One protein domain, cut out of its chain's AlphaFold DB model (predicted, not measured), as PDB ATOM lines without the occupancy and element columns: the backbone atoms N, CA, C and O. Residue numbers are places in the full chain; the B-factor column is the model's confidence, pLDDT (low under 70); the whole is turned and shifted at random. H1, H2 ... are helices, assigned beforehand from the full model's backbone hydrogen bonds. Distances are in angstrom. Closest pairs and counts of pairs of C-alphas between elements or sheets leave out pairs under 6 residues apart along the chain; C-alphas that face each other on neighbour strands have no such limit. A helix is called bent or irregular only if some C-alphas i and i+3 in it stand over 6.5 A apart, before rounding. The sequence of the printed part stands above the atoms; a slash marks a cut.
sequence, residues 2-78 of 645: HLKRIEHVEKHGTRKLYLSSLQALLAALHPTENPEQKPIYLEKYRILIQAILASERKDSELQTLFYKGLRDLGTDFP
ATOM      1  N   HIS A   2     117.546 168.170  99.864       68.19
ATOM      2  CA  HIS A   2     118.879 167.568  99.682       68.19
ATOM      3  C   HIS A   2     119.057 166.768  98.373       68.19
ATOM      4  O   HIS A   2     120.093 166.915  97.732       68.19
ATOM      5  N   LEU A   3     118.041 166.023  97.911       71.31
ATOM      6  CA  LEU A   3     118.090 165.282  96.634       71.31
ATOM      7  C   LEU A   3     118.301 166.198  95.411       71.31
ATOM      8  O   LEU A   3     119.244 165.997  94.654       71.31
ATOM      9  N   LYS A   4     117.521 167.284  95.286       73.69
ATOM     10  CA  LYS A   4     117.681 168.288  94.209       73.69
ATOM     11  C   LYS A   4     119.051 168.981  94.239       73.69
ATOM     12  O   LYS A   4     119.588 169.356  93.200       73.69
ATOM     13  N   ARG A   5     119.635 169.157  95.433       73.12
ATOM     14  CA  ARG A   5     120.989 169.709  95.600       73.12
ATOM     15  C   ARG A   5     122.056 168.724  95.116       73.12
ATOM     16  O   ARG A   5     123.026 169.162  94.512       73.12
ATOM     17  N   ILE A   6     121.883 167.426  95.357       74.88
ATOM     18  CA  ILE A   6     122.802 166.389  94.865       74.88
ATOM     19  C   ILE A   6     122.752 166.308  93.337       74.88
ATOM     20  O   ILE A   6     123.811 166.381  92.731       74.88
ATOM     21  N   GLU A   7     121.567 166.296  92.719       74.38
ATOM     22  CA  GLU A   7     121.412 166.280  91.249       74.38
ATOM     23  C   GLU A   7     122.075 167.489  90.560       74.38
ATOM     24  O   GLU A   7     122.649 167.374  89.478       74.38
ATOM     25  N   HIS A   8     122.030 168.668  91.190       74.62
ATOM     26  CA  HIS A   8     122.709 169.859  90.675       74.62
ATOM     27  C   HIS A   8     124.236 169.781  90.854       74.62
ATOM     28  O   HIS A   8     124.997 170.199  89.978       74.62
ATOM     29  N   VAL A   9     124.707 169.278  91.999       75.81
ATOM     30  CA  VAL A   9     126.145 169.129  92.290       75.81
ATOM     31  C   VAL A   9     126.765 167.999  91.458       75.81
ATOM     32  O   VAL A   9     127.934 168.096  91.106       75.81
ATOM     33  N   GLU A  10     125.989 166.987  91.072       74.31
ATOM     34  CA  GLU A  10     126.396 165.917  90.153       74.31
ATOM     35  C   GLU A  10     126.710 166.438  88.747       74.31
ATOM     36  O   GLU A  10     127.683 166.016  88.130       74.31
ATOM     37  N   LYS A  11     125.915 167.398  88.252       72.12
ATOM     38  CA  LYS A  11     126.061 167.958  86.898       72.12
ATOM     39  C   LYS A  11     127.115 169.062  86.786       72.12
ATOM     40  O   LYS A  11     127.684 169.245  85.714       72.12
ATOM     41  N   HIS A  12     127.354 169.821  87.859       71.88
ATOM     42  CA  HIS A  12     128.144 171.065  87.799       71.88
ATOM     43  C   HIS A  12     129.168 171.245  88.934       71.88
ATOM     44  O   HIS A  12     129.876 172.251  88.963       71.88
ATOM     45  N   GLY A  13     129.237 170.328  89.900       73.19
ATOM     46  CA  GLY A  13     130.078 170.454  91.089       73.19
ATOM     47  C   GLY A  13     131.412 169.711  91.003       73.19
ATOM     48  O   GLY A  13     131.653 168.884  90.131       73.19
ATOM     49  N   THR A  14     132.297 169.982  91.965       76.12
ATOM     50  CA  THR A  14     133.516 169.184  92.155       76.12
ATOM     51  C   THR A  14     133.196 167.883  92.897       76.12
ATOM     52  O   THR A  14     132.329 167.852  93.773       76.12
ATOM     53  N   ARG A  15     133.947 166.805  92.616       70.62
ATOM     54  CA  ARG A  15     133.763 165.480  93.248       70.62
ATOM     55  C   ARG A  15     133.759 165.535  94.786       70.62
ATOM     56  O   ARG A  15     132.988 164.826  95.418       70.62
ATOM     57  N   LYS A  16     134.551 166.425  95.405       73.69
ATOM     58  CA  LYS A  16     134.554 166.644  96.869       73.69
ATOM     59  C   LYS A  16     133.234 167.221  97.389       73.69
ATOM     60  O   LYS A  16     132.733 166.773  98.416       73.69
ATOM     61  N   LEU A  17     132.667 168.198  96.680       76.56
ATOM     62  CA  LEU A  17     131.376 168.792  97.026       76.56
ATOM     63  C   LEU A  17     130.241 167.771  96.880       76.56
ATOM     64  O   LEU A  17     129.373 167.726  97.748       76.56
ATOM     65  N   TYR A  18     130.301 166.916  95.853       77.62
ATOM     66  CA  TYR A  18     129.355 165.814  95.641       77.62
ATOM     67  C   TYR A  18     129.391 164.767  96.770       77.62
ATOM     68  O   TYR A  18     128.353 164.375  97.293       77.62
ATOM     69  N   LEU A  19     130.583 164.374  97.230       74.25
ATOM     70  CA  LEU A  19     130.726 163.464  98.375       74.25
ATOM     71  C   LEU A  19     130.192 164.085  99.677       74.25
ATOM     72  O   LEU A  19     129.489 163.420 100.436       74.25
ATOM     73  N   SER A  20     130.463 165.375  99.914       77.81
ATOM     74  CA  SER A  20     129.970 166.076 101.111       77.81
ATOM     75  C   SER A  20     128.443 166.222 101.130       77.81
ATOM     76  O   SER A  20     127.819 166.120 102.187       77.81
ATOM     77  N   SER A  21     127.814 166.424  99.965       76.69
ATOM     78  CA  SER A  21     126.357 166.525  99.863       76.69
ATOM     79  C   SER A  21     125.678 165.166 100.032       76.69
ATOM     80  O   SER A  21     124.619 165.112 100.657       76.69
ATOM     81  N   LEU A  22     126.303 164.077  99.562       76.62
ATOM     82  CA  LEU A  22     125.871 162.701  99.831       76.62
ATOM     83  C   LEU A  22     125.958 162.350 101.324       76.62
ATOM     84  O   LEU A  22     124.988 161.840 101.881       76.62
ATOM     85  N   GLN A  23     127.063 162.681 102.000       78.69
ATOM     86  CA  GLN A  23     127.200 162.480 103.452       78.69
ATOM     87  C   GLN A  23     126.143 163.260 104.250       78.69
ATOM     88  O   GLN A  23     125.566 162.722 105.197       78.69
ATOM     89  N   ALA A  24     125.850 164.501 103.846       79.81
ATOM     90  CA  ALA A  24     124.810 165.320 104.468       79.81
ATOM     91  C   ALA A  24     123.394 164.765 104.234       79.81
ATOM     92  O   ALA A  24     122.564 164.832 105.136       79.81
ATOM     93  N   LEU A  25     123.113 164.190 103.056       80.00
ATOM     94  CA  LEU A  25     121.841 163.508 102.792       80.00
ATOM     95  C   LEU A  25     121.696 162.260 103.670       80.00
ATOM     96  O   LEU A  25     120.663 162.096 104.306       80.00
ATOM     97  N   LEU A  26     122.726 161.414 103.742       77.75
ATOM     98  CA  LEU A  26     122.707 160.206 104.576       77.75
ATOM     99  C   LEU A  26     122.617 160.525 106.075       77.75
ATOM    100  O   LEU A  26     122.164 159.698 106.845       77.75
ATOM    101  N   ALA A  27     123.057 161.705 106.520       77.31
ATOM    102  CA  ALA A  27     122.858 162.162 107.897       77.31
ATOM    103  C   ALA A  27     121.432 162.641 108.198       77.31
ATOM    104  O   ALA A  27     121.054 162.665 109.362       77.31
ATOM    105  N   ALA A  28     120.666 163.025 107.176       75.88
ATOM    106  CA  ALA A  28     119.293 163.508 107.322       75.88
ATOM    107  C   ALA A  28     118.233 162.405 107.134       75.88
ATOM    108  O   ALA A  28     117.048 162.663 107.331       75.88
ATOM    109  N   LEU A  29     118.639 161.211 106.698       74.88
ATOM    110  CA  LEU A  29     117.764 160.056 106.502       74.88
ATOM    111  C   LEU A  29     117.846 159.139 107.728       74.88
ATOM    112  O   LEU A  29     118.944 158.799 108.163       74.88
ATOM    113  N   HIS A  30     116.689 158.701 108.233       73.12
ATOM    114  CA  HIS A  30     116.578 157.775 109.367       73.12
ATOM    115  C   HIS A  30     115.804 156.517 108.935       73.12
ATOM    116  O   HIS A  30     114.597 156.407 109.167       73.12
ATOM    117  N   PRO A  31     116.476 155.572 108.252       67.69
ATOM    118  CA  PRO A  31     115.841 154.373 107.697       67.69
ATOM    119  C   PRO A  31     115.268 153.405 108.751       67.69
ATOM    120  O   PRO A  31     114.435 152.567 108.403       67.69
ATOM    121  N   THR A  32     115.661 153.532 110.024       63.56
ATOM    122  CA  THR A  32     115.066 152.815 111.166       63.56
ATOM    123  C   THR A  32     113.664 153.313 111.523       63.56
ATOM    124  O   THR A  32     112.822 152.521 111.932       63.56
ATOM    125  N   GLU A  33     113.402 154.612 111.355       67.19
ATOM    126  CA  GLU A  33     112.140 155.264 111.733       67.19
ATOM    127  C   GLU A  33     111.150 155.339 110.561       67.19
ATOM    128  O   GLU A  33     109.941 155.305 110.774       67.19
ATOM    129  N   ASN A  34     111.649 155.408 109.319       71.44
ATOM    130  CA  ASN A  34     110.829 155.506 108.109       71.44
ATOM    131  C   ASN A  34     111.244 154.471 107.043       71.44
ATOM    132  O   ASN A  34     112.210 154.701 106.304       71.44
ATOM    133  N   PRO A  35     110.498 153.360 106.880       69.25
ATOM    134  CA  PRO A  35     110.874 152.272 105.974       69.25
ATOM    135  C   PRO A  35     110.886 152.666 104.486       69.25
ATOM    136  O   PRO A  35     111.647 152.089 103.714       69.25
ATOM    137  N   GLU A  36     110.132 153.690 104.072       71.06
ATOM    138  CA  GLU A  36     110.140 154.202 102.688       71.06
ATOM    139  C   GLU A  36     111.469 154.876 102.291       71.06
ATOM    140  O   GLU A  36     111.790 154.992 101.108       71.06
ATOM    141  N   GLN A  37     112.279 155.296 103.269       74.12
ATOM    142  CA  GLN A  37     113.580 155.933 103.032       74.12
ATOM    143  C   GLN A  37     114.715 154.918 102.832       74.12
ATOM    144  O   GLN A  37     115.769 155.279 102.307       74.12
ATOM    145  N   LYS A  38     114.499 153.646 103.200       72.19
ATOM    146  CA  LYS A  38     115.486 152.558 103.101       72.19
ATOM    147  C   LYS A  38     116.076 152.350 101.696       72.19
ATOM    148  O   LYS A  38     117.304 152.326 101.593       72.19
ATOM    149  N   PRO A  39     115.290 152.229 100.606       74.75
ATOM    150  CA  PRO A  39     115.858 151.993  99.274       74.75
ATOM    151  C   PRO A  39     116.696 153.181  98.780       74.75
ATOM    152  O   PRO A  39     117.764 152.989  98.200       74.75
ATOM    153  N   ILE A  40     116.258 154.405  99.083       77.00
ATOM    154  CA  ILE A  40     116.970 155.641  98.731       77.00
ATOM    155  C   ILE A  40     118.280 155.741  99.519       77.00
ATOM    156  O   ILE A  40     119.316 156.100  98.956       77.00
ATOM    157  N   TYR A  41     118.250 155.397 100.811       79.62
ATOM    158  CA  TYR A  41     119.445 155.340 101.648       79.62
ATOM    159  C   TYR A  41     120.452 154.338 101.081       79.62
ATOM    160  O   TYR A  41     121.594 154.713 100.836       79.62
ATOM    161  N   LEU A  42     120.029 153.100 100.793       76.12
ATOM    162  CA  LEU A  42     120.900 152.058 100.244       76.12
ATOM    163  C   LEU A  42     121.532 152.479  98.913       76.12
ATOM    164  O   LEU A  42     122.745 152.372  98.764       76.12
ATOM    165  N   GLU A  43     120.755 153.002  97.962       79.94
ATOM    166  CA  GLU A  43     121.280 153.429  96.660       79.94
ATOM    167  C   GLU A  43     122.362 154.512  96.808       79.94
ATOM    168  O   GLU A  43     123.458 154.391  96.255       79.94
ATOM    169  N   LYS A  44     122.097 155.553  97.609       80.50
ATOM    170  CA  LYS A  44     123.051 156.654  97.812       80.50
ATOM    171  C   LYS A  44     124.244 156.250  98.681       80.50
ATOM    172  O   LYS A  44     125.349 156.743  98.453       80.50
ATOM    173  N   TYR A  45     124.055 155.316  99.609       80.56
ATOM    174  CA  TYR A  45     125.116 154.720 100.418       80.56
ATOM    175  C   TYR A  45     126.093 153.898  99.559       80.56
ATOM    176  O   TYR A  45     127.307 154.065  99.688       80.56
ATOM    177  N   ARG A  46     125.590 153.104  98.598       79.50
ATOM    178  CA  ARG A  46     126.425 152.363  97.628       79.50
ATOM    179  C   ARG A  46     127.295 153.294  96.782       79.50
ATOM    180  O   ARG A  46     128.495 153.056  96.649       79.50
ATOM    181  N   ILE A  47     126.703 154.364  96.245       78.25
ATOM    182  CA  ILE A  47     127.413 155.362  95.425       78.25
ATOM    183  C   ILE A  47     128.513 156.047  96.242       78.25
ATOM    184  O   ILE A  47     129.627 156.233  95.753       78.25
ATOM    185  N   LEU A  48     128.225 156.387  97.503       78.94
ATOM    186  CA  LEU A  48     129.204 157.008  98.389       78.94
ATOM    187  C   LEU A  48     130.395 156.078  98.667       78.94
ATOM    188  O   LEU A  48     131.537 156.519  98.550       78.94
ATOM    189  N   ILE A  49     130.149 154.797  98.962       76.44
ATOM    190  CA  ILE A  49     131.215 153.804  99.182       76.44
ATOM    191  C   ILE A  49     132.081 153.642  97.929       76.44
ATOM    192  O   ILE A  49     133.303 153.746  98.017       76.44
ATOM    193  N   GLN A  50     131.471 153.442  96.756       76.56
ATOM    194  CA  GLN A  50     132.206 153.296  95.492       76.56
ATOM    195  C   GLN A  50     133.071 154.524  95.187       76.56
ATOM    196  O   GLN A  50     134.209 154.403  94.734       76.56
ATOM    197  N   ALA A  51     132.558 155.719  95.474       72.81
ATOM    198  CA  ALA A  51     133.268 156.955  95.199       72.81
ATOM    199  C   ALA A  51     134.424 157.229  96.181       72.81
ATOM    200  O   ALA A  51     135.401 157.860  95.757       72.81
ATOM    201  N   ILE A  52     134.332 156.744  97.431       72.50
ATOM    202  CA  ILE A  52     135.409 156.786  98.435       72.50
ATOM    203  C   ILE A  52     136.478 155.731  98.132       72.50
ATOM    204  O   ILE A  52     137.652 156.078  98.141       72.50
ATOM    205  N   LEU A  53     136.099 154.499  97.769       69.69
ATOM    206  CA  LEU A  53     137.043 153.447  97.353       69.69
ATOM    207  C   LEU A  53     137.862 153.852  96.120       69.69
ATOM    208  O   LEU A  53     139.037 153.527  96.007       69.69
ATOM    209  N   ALA A  54     137.260 154.617  95.207       68.75
ATOM    210  CA  ALA A  54     137.944 155.190  94.049       68.75
ATOM    211  C   ALA A  54     138.759 156.462  94.376       68.75
ATOM    212  O   ALA A  54     139.130 157.205  93.464       68.75
ATOM    213  N   SER A  55     138.976 156.775  95.655       65.19
ATOM    214  CA  SER A  55     139.862 157.838  96.123       65.19
ATOM    215  C   SER A  55     140.883 157.239  97.088       65.19
ATOM    216  O   SER A  55     140.518 156.417  97.914       65.19
ATOM    217  N   GLU A  56     142.150 157.649  97.025       58.50
ATOM    218  CA  GLU A  56     143.242 157.139  97.885       58.50
ATOM    219  C   GLU A  56     143.099 157.546  99.379       58.50
ATOM    220  O   GLU A  56     144.083 157.775 100.082       58.50
ATOM    221  N   ARG A  57     141.873 157.739  99.889       52.59
ATOM    222  CA  ARG A  57     141.598 158.257 101.232       52.59
ATOM    223  C   ARG A  57     141.300 157.144 102.241       52.59
ATOM    224  O   ARG A  57     140.278 156.481 102.159       52.59
ATOM    225  N   LYS A  58     142.222 157.062 103.209       64.50
ATOM    226  CA  LYS A  58     142.218 156.472 104.563       64.50
ATOM    227  C   LYS A  58     141.017 155.593 104.954       64.50
ATOM    228  O   LYS A  58     139.915 156.095 105.173       64.50
ATOM    229  N   ASP A  59     141.317 154.326 105.238       64.25
ATOM    230  CA  ASP A  59     140.428 153.277 105.773       64.25
ATOM    231  C   ASP A  59     139.571 153.711 106.981       64.25
ATOM    232  O   ASP A  59     138.473 153.198 107.185       64.25
ATOM    233  N   SER A  60     140.005 154.721 107.744       67.75
ATOM    234  CA  SER A  60     139.251 155.290 108.871       67.75
ATOM    235  C   SER A  60     137.939 155.972 108.455       67.75
ATOM    236  O   SER A  60     136.925 155.855 109.146       67.75
ATOM    237  N   GLU A  61     137.924 156.699 107.329       72.19
ATOM    238  CA  GLU A  61     136.695 157.340 106.826       72.19
ATOM    239  C   GLU A  61     135.694 156.277 106.347       72.19
ATOM    240  O   GLU A  61     134.495 156.402 106.590       72.19
ATOM    241  N   LEU A  62     136.184 155.187 105.747       73.06
ATOM    242  CA  LEU A  62     135.365 154.041 105.347       73.06
ATOM    243  C   LEU A  62     134.804 153.284 106.555       73.06
ATOM    244  O   LEU A  62     133.610 153.000 106.580       73.06
ATOM    245  N   GLN A  63     135.616 153.015 107.582       71.31
ATOM    246  CA  GLN A  63     135.160 152.354 108.812       71.31
ATOM    247  C   GLN A  63     134.039 153.133 109.508       71.31
ATOM    248  O   GLN A  63     133.004 152.557 109.834       71.31
ATOM    249  N   THR A  64     134.188 154.452 109.683       76.25
ATOM    250  CA  THR A  64     133.130 155.282 110.297       76.25
ATOM    251  C   THR A  64     131.835 155.270 109.483       76.25
ATOM    252  O   THR A  64     130.741 155.229 110.052       76.25
ATOM    253  N   LEU A  65     131.944 155.251 108.151       75.94
ATOM    254  CA  LEU A  65     130.794 155.143 107.262       75.94
ATOM    255  C   LEU A  65     130.111 153.775 107.375       75.94
ATOM    256  O   LEU A  65     128.879 153.708 107.372       75.94
ATOM    257  N   PHE A  66     130.888 152.696 107.491       75.88
ATOM    258  CA  PHE A  66     130.367 151.349 107.697       75.88
ATOM    259  C   PHE A  66     129.657 151.214 109.040       75.88
ATOM    260  O   PHE A  66     128.514 150.778 109.039       75.88
ATOM    261  N   TYR A  67     130.233 151.696 110.144       73.56
ATOM    262  CA  TYR A  67     129.559 151.712 111.450       73.56
ATOM    263  C   TYR A  67     128.253 152.508 111.440       73.56
ATOM    264  O   TYR A  67     127.261 152.089 112.037       73.56
ATOM    265  N   LYS A  68     128.226 153.641 110.731       75.19
ATOM    266  CA  LYS A  68     126.999 154.421 110.553       75.19
ATOM    267  C   LYS A  68     125.942 153.636 109.770       75.19
ATOM    268  O   LYS A  68     124.797 153.575 110.199       75.19
ATOM    269  N   GLY A  69     126.332 152.989 108.671       72.06
ATOM    270  CA  GLY A  69     125.431 152.127 107.903       72.06
ATOM    271  C   GLY A  69     124.921 150.935 108.716       72.06
ATOM    272  O   GLY A  69     123.744 150.610 108.636       72.06
ATOM    273  N   LEU A  70     125.777 150.340 109.547       73.62
ATOM    274  CA  LEU A  70     125.444 149.247 110.461       73.62
ATOM    275  C   LEU A  70     124.373 149.673 111.481       73.62
ATOM    276  O   LEU A  70     123.406 148.950 111.708       73.62
ATOM    277  N   ARG A  71     124.514 150.881 112.047       73.56
ATOM    278  CA  ARG A  71     123.544 151.483 112.978       73.56
ATOM    279  C   ARG A  71     122.213 151.815 112.303       73.56
ATOM    280  O   ARG A  71     121.163 151.618 112.904       73.56
ATOM    281  N   ASP A  72     122.269 152.332 111.080       71.88
ATOM    282  CA  ASP A  72     121.094 152.830 110.365       71.88
ATOM    283  C   ASP A  72     120.295 151.692 109.685       71.88
ATOM    284  O   ASP A  72     119.077 151.789 109.551       71.88
ATOM    285  N   LEU A  73     120.947 150.605 109.254       67.62
ATOM    286  CA  LEU A  73     120.318 149.510 108.493       67.62
ATOM    287  C   LEU A  73     120.103 148.223 109.308       67.62
ATOM    288  O   LEU A  73     119.253 147.415 108.932       67.62
ATOM    289  N   GLY A  74     120.829 148.021 110.413       69.94
ATOM    290  CA  GLY A  74     120.691 146.838 111.266       69.94
ATOM    291  C   GLY A  74     120.847 145.525 110.488       69.94
ATOM    292  O   GLY A  74     121.882 145.280 109.869       69.94
ATOM    293  N   THR A  75     119.806 144.688 110.494       64.81
ATOM    294  CA  THR A  75     119.768 143.383 109.805       64.81
ATOM    295  C   THR A  75     119.753 143.479 108.277       64.81
ATOM    296  O   THR A  75     120.089 142.507 107.610       64.81
ATOM    297  N   ASP A  76     119.380 144.633 107.715       67.50
ATOM    298  CA  ASP A  76     119.285 144.846 106.263       67.50
ATOM    299  C   ASP A  76     120.631 145.285 105.646       67.50
ATOM    300  O   ASP A  76     120.704 145.661 104.469       67.50
ATOM    301  N   PHE A  77     121.711 145.290 106.436       74.69
ATOM    302  CA  PHE A  77     123.028 145.711 105.979       74.69
ATOM    303  C   PHE A  77     123.633 144.681 104.996       74.69
ATOM    304  O   PHE A  77     123.682 143.490 105.306       74.69
ATOM    305  N   PRO A  78     124.104 145.097 103.799       75.88
ATOM    306  CA  PRO A  78     124.564 144.156 102.777       75.88
ATOM    307  C   PRO A  78     125.765 143.317 103.223       75.88
ATOM    308  O   PRO A  78     126.785 143.866 103.647       75.88
TER     309      PRO A  78
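This is residues 2 to 78 of the 645 residues of the protein "Hypothetical protein" of Rotaria socialis (UniProt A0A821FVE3). Four helices pack in a zigzag, each on the next: the longest, H3, packs on both H2 and H4, which are near each other, and H1 packs on H2 but is apart from H3 and H4. The four helices run back and forth, each folding back on the one before, in a flat and rather loosely joined slab whose rim residues 54 to 60 stick out. The 77 printed residues hold four named helices, in the order H1 H2 H3 H4, and no named strand: the class is all helix. The whole is compact, with a radius of gyration of the C-alphas of 12.4 A and spans of 34 by 29 by 16 A.

H3, residues 35 to 53, touches H2, residues 15 to 28, opposite ways at a shallow tilt of 29 degrees; their closest C-alphas, those of Leu 26 and Tyr 41, are 6.5 A apart. H3 also touches H4, residues 59 to 76, opposite ways at a shallow tilt of 21 degrees, and the closest C-alphas, of Ile 49 and Leu 62, are 7.4 A apart. H2 and H4 are near each other. H1, residues 2 to 12, touches H2, opposite ways at a shallow tilt of 7 degrees, with the C-alphas of Val 9 and Tyr 18 closest at 5.7 A. H1 is apart from H3 and from H4. Each helix forms a helical hairpin with the next. In H1 and H2 every O i to N i+4 pair is within hydrogen-bond range; in H3 13 of 15 are, in H4 12 of 14.

H3 is 27.6 A long from C-alpha 35 at (110.874, 152.272, 105.974) to C-alpha 53; it has a kink of 26 degrees near residue 42 and is irregular, with C-alphas 36 and 39 7.0 A apart. H4, 22.8 A long, ends at C-alpha 76 at (119.285, 144.846, 106.263); it has a kink of 58 degrees near residue 70 and is irregular, with C-alphas 72 and 75 9.6 A apart. H2 is 20.3 A long, and H1, 15.5 A, begins at C-alpha 2 at (118.879, 167.568, 99.682).

The two C-alphas farthest apart, of His 12 and Thr 75, are 36.3 A apart. The printed part has no cut; the links H1 to H2 and H3 to H4 are tight, and H2 to H3 is short. Mean pLDDT of the printed part is 73.1, with values under 70 at residues 2, 31 to 33, 35, 53 to 60 and 73 to 76.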